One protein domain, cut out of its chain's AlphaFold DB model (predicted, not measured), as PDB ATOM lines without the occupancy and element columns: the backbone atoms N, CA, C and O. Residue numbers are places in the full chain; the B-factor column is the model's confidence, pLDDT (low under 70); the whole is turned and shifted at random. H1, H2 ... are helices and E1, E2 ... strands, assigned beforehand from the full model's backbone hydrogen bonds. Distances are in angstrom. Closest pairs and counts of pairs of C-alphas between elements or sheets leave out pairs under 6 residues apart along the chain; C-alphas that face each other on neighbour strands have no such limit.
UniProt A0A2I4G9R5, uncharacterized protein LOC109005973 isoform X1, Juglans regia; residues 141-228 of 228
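AT A GLANCE: This is residues 141 to 228 of the 228 residues of the protein "uncharacterized protein LOC109005973 isoform X1" of Juglans regia (UniProt A0A2I4G9R5). A strongly twisted wall of three antiparallel strands has the long strand E2 as its spine, with the short strands E1 and E3 on either side of it. The long helix H1 folds back in the opposite direction to E2 along the length of the domain, and from its end the chain turns a corner into the shorter helix H2, which covers E3. The printed part has 88 residues, with two named helices and three named strands, in the order E1, E2, H1, H2, E3; the sheet's order is E1, E2, E3 and the class is mixed, helices and strands. The whole is only just compact, close to loose, with a radius of gyration of the C-alphas of 14.2 A, and only just elongated, with spans of 40 by 27 by 24 A.

IN THESE COORDINATES: Find C-alpha 141 at (44.427, -28.817, 20.800); there E1 begins, residues 141 to 145. After a tight link E2 takes residues 148 to 159 and runs 30.6 A, ending at C-alpha 159 at (39.269, -32.223, 37.984). Next look at residues 169 to 185, which make H1, 24.4 A long. H2, residues 189 to 198, measures 14.3 A. E3, residues 209 to 213, measures 12.9 A and ends at C-alpha 213 at (44.945, -38.319, 16.908).

HOW THE PARTS SIT: Begin with the sheet, where E2 is the inner strand and E1 and E3 are edge strands. E1 and E2 form an antiparallel hairpin at 132 degrees; look for N 143 and O 150, 2.8 A apart and within hydrogen-bond range. E3 is antiparallel to E2 at 147 degrees, with N 155 and O 209 within hydrogen-bond range at 2.8 A. H2 is on the sheet at a height over the sheet of 9.5 A and lies over E3, at 40 degrees on the local plane, slantwise to the strands. The closest C-alphas of H2 and E3 are those of Ser 195 and Ile 211, 7.0 A apart. H1 is not on the sheet, but only just, with 4 pairs of C-alphas within 10 A. H1 and H2 are close but not clearly touching, their closest C-alphas being those of Leu 183 and Val 189 at 5.6 A; their lines are only just about perpendicular, at 71 degrees. H1 is apart from E1 and from E3. In both H1 and H2 every O i to N i+4 pair is within hydrogen-bond range.

THE WHOLE: The two C-alphas farthest apart, those of Arg 163 and Gly 219, are 41.0 A from each other. The printed part has no cut, and no link between named elements is long. Past E3, residues 214 to 228 hold no named element and end at the chain's last residue. Check the B-factor column there: residues 216 to 228 are under 70, while the mean pLDDT of the printed part of this model is 84.3.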
ATOM      1  N   ILE A 141      43.428 -29.800  21.229       90.69
ATOM      2  CA  ILE A 141      44.427 -28.817  20.800       90.69
ATOM      3  C   ILE A 141      45.064 -29.284  19.493       90.69
ATOM      4  O   ILE A 141      45.547 -30.411  19.393       90.69
ATOM      5  N   LYS A 142      45.110 -28.395  18.498       87.69
ATOM      6  CA  LYS A 142      45.909 -28.579  17.284       87.69
ATOM      7  C   LYS A 142      47.387 -28.384  17.626       87.69
ATOM      8  O   LYS A 142      47.760 -27.354  18.187       87.69
ATOM      9  N   LYS A 143      48.226 -29.366  17.304       85.62
ATOM     10  CA  LYS A 143      49.650 -29.377  17.643       85.62
ATOM     11  C   LYS A 143      50.482 -29.763  16.429       85.62
ATOM     12  O   LYS A 143      50.300 -30.830  15.854       85.62
ATOM     13  N   GLU A 144      51.434 -28.909  16.082       81.25
ATOM     14  CA  GLU A 144      52.429 -29.250  15.076       81.25
ATOM     15  C   GLU A 144      53.429 -30.267  15.647       81.25
ATOM     16  O   GLU A 144      53.966 -30.094  16.747       81.25
ATOM     17  N   PHE A 145      53.664 -31.348  14.909       76.75
ATOM     18  CA  PHE A 145      54.639 -32.379  15.238       76.75
ATOM     19  C   PHE A 145      55.353 -32.821  13.960       76.75
ATOM     20  O   PHE A 145      54.716 -33.252  13.005       76.75
ATOM     21  N   MET A 146      56.682 -32.685  13.928       77.00
ATOM     22  CA  MET A 146      57.523 -33.049  12.773       77.00
ATOM     23  C   MET A 146      57.056 -32.436  11.431       77.00
ATOM     24  O   MET A 146      57.110 -33.090  10.393       77.00
ATOM     25  N   GLY A 147      56.573 -31.185  11.450       78.25
ATOM     26  CA  GLY A 147      56.052 -30.483  10.265       78.25
ATOM     27  C   GLY A 147      54.644 -30.908   9.824       78.25
ATOM     28  O   GLY A 147      54.176 -30.482   8.770       78.25
ATOM     29  N   ARG A 148      53.954 -31.749  10.609       78.94
ATOM     30  CA  ARG A 148      52.561 -32.164  10.387       78.94
ATOM     31  C   ARG A 148      51.646 -31.537  11.432       78.94
ATOM     32  O   ARG A 148      52.026 -31.398  12.592       78.94
ATOM     33  N   ASN A 149      50.424 -31.188  11.041       79.88
ATOM     34  CA  ASN A 149      49.406 -30.690  11.965       79.88
ATOM     35  C   ASN A 149      48.606 -31.867  12.532       79.88
ATOM     36  O   ASN A 149      47.684 -32.342  11.877       79.88
ATOM     37  N   LEU A 150      48.945 -32.308  13.743       84.12
ATOM     38  CA  LEU A 150      48.193 -33.331  14.466       84.12
ATOM     39  C   LEU A 150      47.137 -32.695  15.372       84.12
ATOM     40  O   LEU A 150      47.249 -31.534  15.786       84.12
ATOM     41  N   LEU A 151      46.138 -33.484  15.753       89.12
ATOM     42  CA  LEU A 151      45.265 -33.154  16.871       89.12
ATOM     43  C   LEU A 151      45.737 -33.881  18.129       89.12
ATOM     44  O   LEU A 151      46.247 -34.997  18.070       89.12
ATOM     45  N   ALA A 152      45.557 -33.248  19.282       91.31
ATOM     46  CA  ALA A 152      45.824 -33.848  20.577       91.31
ATOM     47  C   ALA A 152      44.619 -33.672  21.506       91.31
ATOM     48  O   ALA A 152      44.211 -32.545  21.795       91.31
ATOM     49  N   LEU A 153      44.091 -34.785  22.016       94.50
ATOM     50  CA  LEU A 153      43.211 -34.785  23.180       94.50
ATOM     51  C   LEU A 153      44.088 -34.719  24.433       94.50
ATOM     52  O   LEU A 153      44.728 -35.697  24.817       94.50
ATOM     53  N   ASN A 154      44.132 -33.552  25.062       95.00
ATOM     54  CA  ASN A 154      44.845 -33.327  26.309       95.00
ATOM     55  C   ASN A 154      43.923 -33.605  27.494       95.00
ATOM     56  O   ASN A 154      42.998 -32.833  27.734       95.00
ATOM     57  N   VAL A 155      44.210 -34.643  28.279       95.38
ATOM     58  CA  VAL A 155      43.612 -34.803  29.612       95.38
ATOM     59  C   VAL A 155      44.332 -33.853  30.564       95.38
ATOM     60  O   VAL A 155      45.524 -34.011  30.855       95.38
ATOM     61  N   MET A 156      43.613 -32.830  31.010       94.62
ATOM     62  CA  MET A 156      44.118 -31.774  31.877       94.62
ATOM     63  C   MET A 156      44.241 -32.279  33.317       94.62
ATOM     64  O   MET A 156      43.646 -33.275  33.705       94.62
ATOM     65  N   TRP A 157      45.020 -31.585  34.147       92.69
ATOM     66  CA  TRP A 157      45.222 -31.963  35.554       92.69
ATOM     67  C   TRP A 157      44.192 -31.370  36.525       92.69
ATOM     68  O   TRP A 157      44.229 -31.681  37.716       92.69
ATOM     69  N   LYS A 158      43.301 -30.499  36.036       91.94
ATOM     70  CA  LYS A 158      42.144 -29.998  36.787       91.94
ATOM     71  C   LYS A 158      41.044 -31.054  36.749       91.94
ATOM     72  O   LYS A 158      40.823 -31.653  35.700       91.94
ATOM     73  N   TYR A 159      40.359 -31.255  37.865       91.19
ATOM     74  CA  TYR A 159      39.269 -32.223  37.984       91.19
ATOM     75  C   TYR A 159      38.079 -31.610  38.723       91.19
ATOM     76  O   TYR A 159      38.258 -30.719  39.558       91.19
ATOM     77  N   MET A 160      36.877 -32.080  38.393       87.44
ATOM     78  CA  MET A 160      35.604 -31.517  38.853       87.44
ATOM     79  C   MET A 160      35.469 -31.534  40.383       87.44
ATOM     80  O   MET A 160      34.962 -30.584  40.971       87.44
ATOM     81  N   GLU A 161      36.045 -32.533  41.056       89.50
ATOM     82  CA  GLU A 161      35.997 -32.670  42.517       89.50
ATOM     83  C   GLU A 161      36.876 -31.636  43.282       89.50
ATOM     84  O   GLU A 161      37.051 -31.740  44.500       89.50
ATOM     85  N   GLN A 162      37.467 -30.639  42.604       87.75
ATOM     86  CA  GLN A 162      38.160 -29.509  43.242       87.75
ATOM     87  C   GLN A 162      37.187 -28.376  43.596       87.75
ATOM     88  O   GLN A 162      36.480 -27.869  42.734       87.75
ATOM     89  N   ARG A 163      37.269 -27.843  44.827       80.19
ATOM     90  CA  ARG A 163      36.494 -26.653  45.262       80.19
ATOM     91  C   ARG A 163      36.685 -25.397  44.393       80.19
ATOM     92  O   ARG A 163      35.909 -24.460  44.512       80.19
ATOM     93  N   SER A 164      37.748 -25.348  43.591       86.00
ATOM     94  CA  SER A 164      38.095 -24.247  42.685       86.00
ATOM     95  C   SER A 164      38.083 -24.667  41.209       86.00
ATOM     96  O   SER A 164      38.772 -24.061  40.382       86.00
ATOM     97  N   PHE A 165      37.331 -25.717  40.864       85.31
ATOM     98  CA  PHE A 165      37.076 -26.057  39.468       85.31
ATOM     99  C   PHE A 165      36.261 -24.924  38.801       85.31
ATOM    100  O   PHE A 165      35.334 -24.407  39.419       85.31
ATOM    101  N   PRO A 166      36.627 -24.468  37.587       85.44
ATOM    102  CA  PRO A 166      36.072 -23.239  37.010       85.44
ATOM    103  C   PRO A 166      34.707 -23.403  36.326       85.44
ATOM    104  O   PRO A 166      34.179 -22.405  35.848       85.44
ATOM    105  N   LEU A 167      34.184 -24.629  36.230       86.62
ATOM    106  CA  LEU A 167      32.909 -24.964  35.588       86.62
ATOM    107  C   LEU A 167      31.980 -25.637  36.602       86.62
ATOM    108  O   LEU A 167      32.459 -26.288  37.536       86.62
ATOM    109  N   THR A 168      30.671 -25.542  36.394       91.31
ATOM    110  CA  THR A 168      29.698 -26.390  37.102       91.31
ATOM    111  C   THR A 168      29.713 -27.832  36.570       91.31
ATOM    112  O   THR A 168      30.351 -28.138  35.561       91.31
ATOM    113  N   GLU A 169      29.006 -28.744  37.247       89.56
ATOM    114  CA  GLU A 169      28.819 -30.129  36.784       89.56
ATOM    115  C   GLU A 169      28.143 -30.191  35.404       89.56
ATOM    116  O   GLU A 169      28.600 -30.902  34.510       89.56
ATOM    117  N   GLU A 170      27.104 -29.379  35.215       91.12
ATOM    118  CA  GLU A 170      26.336 -29.268  33.972       91.12
ATOM    119  C   GLU A 170      27.205 -28.733  32.822       91.12
ATOM    120  O   GLU A 170      27.266 -29.336  31.749       91.12
ATOM    121  N   GLU A 171      27.948 -27.646  33.058       93.00
ATOM    122  CA  GLU A 171      28.882 -27.067  32.083       93.00
ATOM    123  C   GLU A 171      30.018 -28.036  31.724       93.00
ATOM    124  O   GLU A 171      30.443 -28.106  30.568       93.00
ATOM    125  N   TYR A 172      30.516 -28.799  32.702       93.25
ATOM    126  CA  TYR A 172      31.534 -29.823  32.484       93.25
ATOM    127  C   TYR A 172      31.026 -30.942  31.568       93.25
ATOM    128  O   TYR A 172      31.740 -31.302  30.628       93.25
ATOM    129  N   LEU A 173      29.815 -31.456  31.810       92.88
ATOM    130  CA  LEU A 173      29.210 -32.520  31.006       92.88
ATOM    131  C   LEU A 173      28.866 -32.052  29.587       92.88
ATOM    132  O   LEU A 173      29.214 -32.750  28.637       92.88
ATOM    133  N   LEU A 174      28.278 -30.862  29.423       94.12
ATOM    134  CA  LEU A 174      27.993 -30.278  28.100       94.12
ATOM    135  C   LEU A 174      29.266 -30.146  27.255       94.12
ATOM    136  O   LEU A 174      29.332 -30.616  26.122       94.12
ATOM    137  N   ARG A 175      30.321 -29.579  27.845       93.62
ATOM    138  CA  ARG A 175      31.619 -29.399  27.186       93.62
ATOM    139  C   ARG A 175      32.323 -30.736  26.902       93.62
ATOM    140  O   ARG A 175      33.082 -30.831  25.939       93.62
ATOM    141  N   LEU A 176      32.098 -31.775  27.713       94.75
ATOM    142  CA  LEU A 176      32.539 -33.134  27.381       94.75
ATOM    143  C   LEU A 176      31.748 -33.735  26.222       94.75
ATOM    144  O   LEU A 176      32.339 -34.474  25.438       94.75
ATOM    145  N   ASP A 177      30.457 -33.435  26.095       95.00
ATOM    146  CA  ASP A 177      29.644 -33.934  24.988       95.00
ATOM    147  C   ASP A 177      30.062 -33.299  23.657       95.00
ATOM    148  O   ASP A 177      30.252 -34.017  22.681       95.00
ATOM    149  N   ASP A 178      30.376 -31.999  23.627       94.00
ATOM    150  CA  ASP A 178      31.010 -31.349  22.465       94.00
ATOM    151  C   ASP A 178      32.321 -32.053  22.044       94.00
ATOM    152  O   ASP A 178      32.579 -32.287  20.855       94.00
ATOM    153  N   VAL A 179      33.152 -32.445  23.018       94.31
ATOM    154  CA  VAL A 179      34.391 -33.205  22.770       94.31
ATOM    155  C   VAL A 179      34.088 -34.633  22.296       94.31
ATOM    156  O   VAL A 179      34.736 -35.118  21.371       94.31
ATOM    157  N   ALA A 180      33.088 -35.314  22.856       94.12
ATOM    158  CA  ALA A 180      32.677 -36.643  22.402       94.12
ATOM    159  C   ALA A 180      32.091 -36.608  20.978       94.12
ATOM    160  O   ALA A 180      32.415 -37.460  20.152       94.12
ATOM    161  N   ASN A 181      31.292 -35.591  20.655       92.88
ATOM    162  CA  ASN A 181      30.699 -35.380  19.337       92.88
ATOM    163  C   ASN A 181      31.759 -35.065  18.274       92.88
ATOM    164  O   ASN A 181      31.703 -35.626  17.178       92.88
ATOM    165  N   THR A 182      32.770 -34.250  18.593       91.12
ATOM    166  CA  THR A 182      33.914 -34.019  17.688       91.12
ATOM    167  C   THR A 182      34.770 -35.276  17.502       91.12
ATOM    168  O   THR A 182      35.081 -35.621  16.363       91.12
ATOM    169  N   LEU A 183      35.055 -36.033  18.571       90.31
ATOM    170  CA  LEU A 183      35.742 -37.333  18.484       90.31
ATOM    171  C   LEU A 183      34.978 -38.357  17.623       90.31
ATOM    172  O   LEU A 183      35.610 -39.056  16.827       90.31
ATOM    173  N   LYS A 184      33.641 -38.415  17.726       90.06
ATOM    174  CA  LYS A 184      32.777 -39.226  16.843       90.06
ATOM    175  C   LYS A 184      32.877 -38.786  15.386       90.06
ATOM    176  O   LYS A 184      33.079 -39.623  14.515       90.06
ATOM    177  N   CYS A 185      32.794 -37.481  15.118       86.62
ATOM    178  CA  CYS A 185      32.892 -36.934  13.760       86.62
ATOM    179  C   CYS A 185      34.249 -37.207  13.080       86.62
ATOM    180  O   CYS A 185      34.321 -37.193  11.853       86.62
ATOM    181  N   TRP A 186      35.307 -37.465  13.856       85.00
ATOM    182  CA  TRP A 186      36.619 -37.895  13.358       85.00
ATOM    183  C   TRP A 186      36.818 -39.417  13.283       85.00
ATOM    184  O   TRP A 186      37.863 -39.847  12.809       85.00
ATOM    185  N   GLY A 187      35.896 -40.236  13.804       86.88
ATOM    186  CA  GLY A 187      36.126 -41.679  13.978       86.88
ATOM    187  C   GLY A 187      37.198 -42.024  15.028       86.88
ATOM    188  O   GLY A 187      37.666 -43.156  15.097       86.88
ATOM    189  N   ALA A 188      37.600 -41.066  15.871       89.25
ATOM    190  CA  ALA A 188      38.745 -41.207  16.775       89.25
ATOM    191  C   ALA A 188      38.418 -41.916  18.108       89.25
ATOM    192  O   ALA A 188      39.316 -42.151  18.920       89.25
ATOM    193  N   VAL A 189      37.146 -42.245  18.368       90.56
ATOM    194  CA  VAL A 189      36.666 -42.770  19.662       90.56
ATOM    195  C   VAL A 189      37.366 -44.081  20.040       90.56
ATOM    196  O   VAL A 189      37.953 -44.168  21.125       90.56
ATOM    197  N   SER A 190      37.399 -45.062  19.134       89.31
ATOM    198  CA  SER A 190      38.140 -46.319  19.319       89.31
ATOM    199  C   SER A 190      39.633 -46.107  19.628       89.31
ATOM    200  O   SER A 190      40.184 -46.759  20.523       89.31
ATOM    201  N   HIS A 191      40.294 -45.151  18.965       89.19
ATOM    202  CA  HIS A 191      41.702 -44.820  19.229       89.19
ATOM    203  C   HIS A 191      41.910 -44.201  20.616       89.19
ATOM    204  O   HIS A 191      42.837 -44.590  21.331       89.19
ATOM    205  N   ILE A 192      41.024 -43.296  21.047       91.69
ATOM    206  CA  ILE A 192      41.064 -42.708  22.395       91.69
ATOM    207  C   ILE A 192      40.835 -43.773  23.475       91.69
ATOM    208  O   ILE A 192      41.602 -43.816  24.440       91.69
ATOM    209  N   ARG A 193      39.854 -44.671  23.304       92.31
ATOM    210  CA  ARG A 193      39.608 -45.805  24.220       92.31
ATOM    211  C   ARG A 193      40.854 -46.693  24.359       92.31
ATOM    212  O   ARG A 193      41.308 -46.958  25.474       92.31
ATOM    213  N   ASN A 194      41.459 -47.084  23.236       91.62
ATOM    214  CA  ASN A 194      42.655 -47.935  23.191       91.62
ATOM    215  C   ASN A 194      43.894 -47.241  23.795       91.62
ATOM    216  O   ASN A 194      44.642 -47.828  24.583       91.62
ATOM    217  N   SER A 195      44.089 -45.961  23.477       92.50
ATOM    218  CA  SER A 195      45.187 -45.146  23.995       92.50
ATOM    219  C   SER A 195      45.053 -44.907  25.500       92.50
ATOM    220  O   SER A 195      46.017 -45.130  26.234       92.50
ATOM    221  N   LEU A 196      43.863 -44.554  26.003       92.06
ATOM    222  CA  LEU A 196      43.613 -44.447  27.444       92.06
ATOM    223  C   LEU A 196      43.823 -45.786  28.157       92.06
ATOM    224  O   LEU A 196      44.405 -45.786  29.238       92.06
ATOM    225  N   ALA A 197      43.462 -46.928  27.567       91.00
ATOM    226  CA  ALA A 197      43.788 -48.235  28.143       91.00
ATOM    227  C   ALA A 197      45.314 -48.442  28.273       91.00
ATOM    228  O   ALA A 197      45.805 -48.718  29.373       91.00
ATOM    229  N   LYS A 198      46.074 -48.216  27.191       92.25
ATOM    230  CA  LYS A 198      47.532 -48.447  27.111       92.25
ATOM    231  C   LYS A 198      48.386 -47.473  27.934       92.25
ATOM    232  O   LYS A 198      49.414 -47.875  28.484       92.25
ATOM    233  N   LEU A 199      47.998 -46.200  28.025       91.31
ATOM    234  CA  LEU A 199      48.811 -45.156  28.658       91.31
ATOM    235  C   LEU A 199      48.982 -45.392  30.167       91.31
ATOM    236  O   LEU A 199      48.010 -45.539  30.906       91.31
ATOM    237  N   LYS A 200      50.231 -45.393  30.644       92.06
ATOM    238  CA  LYS A 200      50.569 -45.467  32.082       92.06
ATOM    239  C   LYS A 200      50.788 -44.090  32.718       92.06
ATOM    240  O   LYS A 200      50.867 -43.981  33.940       92.06
ATOM    241  N   GLU A 201      50.895 -43.043  31.903       92.25
ATOM    242  CA  GLU A 201      51.050 -41.671  32.377       92.25
ATOM    243  C   GLU A 201      49.750 -41.139  32.999       92.25
ATOM    244  O   GLU A 201      48.655 -41.484  32.559       92.25
ATOM    245  N   ARG A 202      49.877 -40.293  34.030       93.38
ATOM    246  CA  ARG A 202      48.763 -39.639  34.732       93.38
ATOM    247  C   ARG A 202      48.908 -38.114  34.657       93.38
ATOM    248  O   ARG A 202      50.047 -37.650  34.773       93.38
ATOM    249  N   PRO A 203      47.808 -37.343  34.559       93.88
ATOM    250  CA  PRO A 203      47.862 -35.885  34.645       93.88
ATOM    251  C   PRO A 203      48.507 -35.431  35.962       93.88
ATOM    252  O   PRO A 203      48.195 -35.954  37.035       93.88
ATOM    253  N   ARG A 204      49.416 -34.456  35.894       92.44
ATOM    254  CA  ARG A 204      50.091 -33.850  37.058       92.44
ATOM    255  C   ARG A 204      49.969 -32.334  36.988       92.44
ATOM    256  O   ARG A 204      49.712 -31.786  35.924       92.44
ATOM    257  N   ILE A 205      50.176 -31.638  38.105       90.50
ATOM    258  CA  ILE A 205      50.148 -30.168  38.123       90.50
ATOM    259  C   ILE A 205      51.108 -29.610  37.051       90.50
ATOM    260  O   ILE A 205      52.279 -29.982  37.006       90.50
ATOM    261  N   GLY A 206      50.588 -28.802  36.124       90.19
ATOM    262  CA  GLY A 206      51.350 -28.271  34.983       90.19
ATOM    263  C   GLY A 206      51.650 -29.252  33.834       90.19
ATOM    264  O   GLY A 206      52.246 -28.831  32.846       90.19
ATOM    265  N   LYS A 207      51.247 -30.531  33.913       93.38
ATOM    266  CA  LYS A 207      51.470 -31.545  32.866       93.38
ATOM    267  C   LYS A 207      50.182 -32.295  32.506       93.38
ATOM    268  O   LYS A 207      49.700 -33.133  33.270       93.38
ATOM    269  N   ALA A 208      49.648 -32.005  31.322       94.50
ATOM    270  CA  ALA A 208      48.540 -32.747  30.726       94.50
ATOM    271  C   ALA A 208      49.027 -34.064  30.093       94.50
ATOM    272  O   ALA A 208      50.193 -34.174  29.709       94.50
ATOM    273  N   VAL A 209      48.128 -35.042  29.952       95.06
ATOM    274  CA  VAL A 209      48.374 -36.254  29.152       95.06
ATOM    275  C   VAL A 209      47.847 -36.005  27.744       95.06
ATOM    276  O   VAL A 209      46.638 -35.944  27.548       95.06
ATOM    277  N   SER A 210      48.748 -35.835  26.778       93.44
ATOM    278  CA  SER A 210      48.400 -35.628  25.367       93.44
ATOM    279  C   SER A 210      48.236 -36.960  24.642       93.44
ATOM    280  O   SER A 210      49.196 -37.721  24.528       93.44
ATOM    281  N   ILE A 211      47.045 -37.214  24.103       92.94
ATOM    282  CA  ILE A 211      46.767 -38.339  23.205       92.94
ATOM    283  C   ILE A 211      46.679 -37.792  21.787       92.94
ATOM    284  O   ILE A 211      45.765 -37.032  21.477       92.94
ATOM    285  N   PHE A 212      47.639 -38.153  20.941       90.81
ATOM    286  CA  PHE A 212      47.658 -37.725  19.547       90.81
ATOM    287  C   PHE A 212      46.637 -38.511  18.725       90.81
ATOM    288  O   PHE A 212      46.547 -39.733  18.851       90.81
ATOM    289  N   ILE A 213      45.892 -37.798  17.892       89.06
ATOM    290  CA  ILE A 213      44.945 -38.319  16.908       89.06
ATOM    291  C   ILE A 213      45.520 -37.931  15.549       89.06
ATOM    292  O   ILE A 213      45.651 -36.732  15.273       89.06
ATOM    293  N   ASP A 214      45.875 -38.922  14.729       83.19
ATOM    294  CA  ASP A 214      46.281 -38.658  13.351       83.19
ATOM    295  C   ASP A 214      45.063 -38.692  12.425       83.19
ATOM    296  O   ASP A 214      44.222 -39.597  12.495       83.19
ATOM    297  N   MET A 215      44.933 -37.648  11.610       71.06
ATOM    298  CA  MET A 215      43.739 -37.419  10.794       71.06
ATOM    299  C   MET A 215      43.880 -37.960   9.371       71.06
ATOM    300  O   MET A 215      42.866 -38.120   8.689       71.06
ATOM    301  N   ASP A 216      45.111 -38.219   8.922       64.69
ATOM    302  CA  ASP A 216      45.391 -38.819   7.618       64.69
ATOM    303  C   ASP A 216      45.116 -40.337   7.633       64.69
ATOM    304  O   ASP A 216      44.446 -40.840   6.731       64.69
ATOM    305  N   GLU A 217      45.515 -41.041   8.696       54.72
ATOM    306  CA  GLU A 217      45.294 -42.483   8.876       54.72
ATOM    307  C   GLU A 217      43.849 -42.827   9.297       54.72
ATOM    308  O   GLU A 217      43.304 -43.836   8.855       54.72
ATOM    309  N   SER A 218      43.174 -41.960  10.070       52.59
ATOM    310  CA  SER A 218      41.758 -42.160  10.459       52.59
ATOM    311  C   SER A 218      40.740 -41.740   9.379       52.59
ATOM    312  O   SER A 218      39.535 -41.806   9.612       52.59
ATOM    313  N   GLY A 219      41.189 -41.282   8.203       51.12
ATOM    314  CA  GLY A 219      40.328 -41.033   7.034       51.12
ATOM    315  C   GLY A 219      39.305 -39.890   7.163       51.12
ATOM    316  O   GLY A 219      38.342 -39.842   6.396       51.12
ATOM    317  N   GLY A 220      39.475 -38.966   8.118       52.47
ATOM    318  CA  GLY A 220      38.424 -38.024   8.523       52.47
ATOM    319  C   GLY A 220      38.750 -36.540   8.328       52.47
ATOM    320  O   GLY A 220      39.401 -35.946   9.176       52.47
ATOM    321  N   ARG A 221      38.208 -35.917   7.265       57.53
ATOM    322  CA  ARG A 221      37.833 -34.476   7.114       57.53
ATOM    323  C   ARG A 221      38.790 -33.373   7.638       57.53
ATOM    324  O   ARG A 221      38.365 -32.230   7.801       57.53
ATOM    325  N   ALA A 222      40.075 -33.663   7.840       53.69
ATOM    326  CA  ALA A 222      41.059 -32.797   8.507       53.69
ATOM    327  C   ALA A 222      41.069 -31.336   8.019       53.69
ATOM    328  O   ALA A 222      41.099 -30.384   8.803       53.69
ATOM    329  N   ASN A 223      40.985 -31.171   6.700       54.03
ATOM    330  CA  ASN A 223      41.094 -29.896   5.997       54.03
ATOM    331  C   ASN A 223      40.037 -28.868   6.431       54.03
ATOM    332  O   ASN A 223      40.282 -27.669   6.329       54.03
ATOM    333  N   GLU A 224      38.876 -29.306   6.925       57.41
ATOM    334  CA  GLU A 224      37.792 -28.402   7.314       57.41
ATOM    335  C   GLU A 224      38.098 -27.632   8.606       57.41
ATOM    336  O   GLU A 224      37.612 -26.514   8.780       57.41
ATOM    337  N   TRP A 225      38.851 -28.228   9.542       56.28
ATOM    338  CA  TRP A 225      39.060 -27.667  10.890       56.28
ATOM    339  C   TRP A 225      40.527 -27.254  11.127       56.28
ATOM    340  O   TRP A 225      40.834 -26.595  12.117       56.28
ATOM    341  N   ILE A 226      41.437 -27.577  10.199       55.97
ATOM    342  CA  ILE A 226      42.851 -27.164  10.236       55.97
ATOM    343  C   ILE A 226      43.054 -25.662   9.933       55.97
ATOM    344  O   ILE A 226      44.078 -25.114  10.348       55.97
ATOM    345  N   TYR A 227      42.114 -24.990   9.257       46.91
ATOM    346  CA  TYR A 227      42.273 -23.621   8.725       46.91
ATOM    347  C   TYR A 227      41.337 -22.560   9.342       46.91
ATOM    348  O   TYR A 227      41.009 -21.578   8.672       46.91
ATOM    349  N   LYS A 228      40.892 -22.740  10.590       42.88
ATOM    350  CA  LYS A 228      40.000 -21.797  11.290       42.88
ATOM    351  C   LYS A 228      40.646 -21.205  12.541       42.88
ATOM    352  O   LYS A 228      41.447 -21.931  13.170       42.88
TER     353      LYS A 228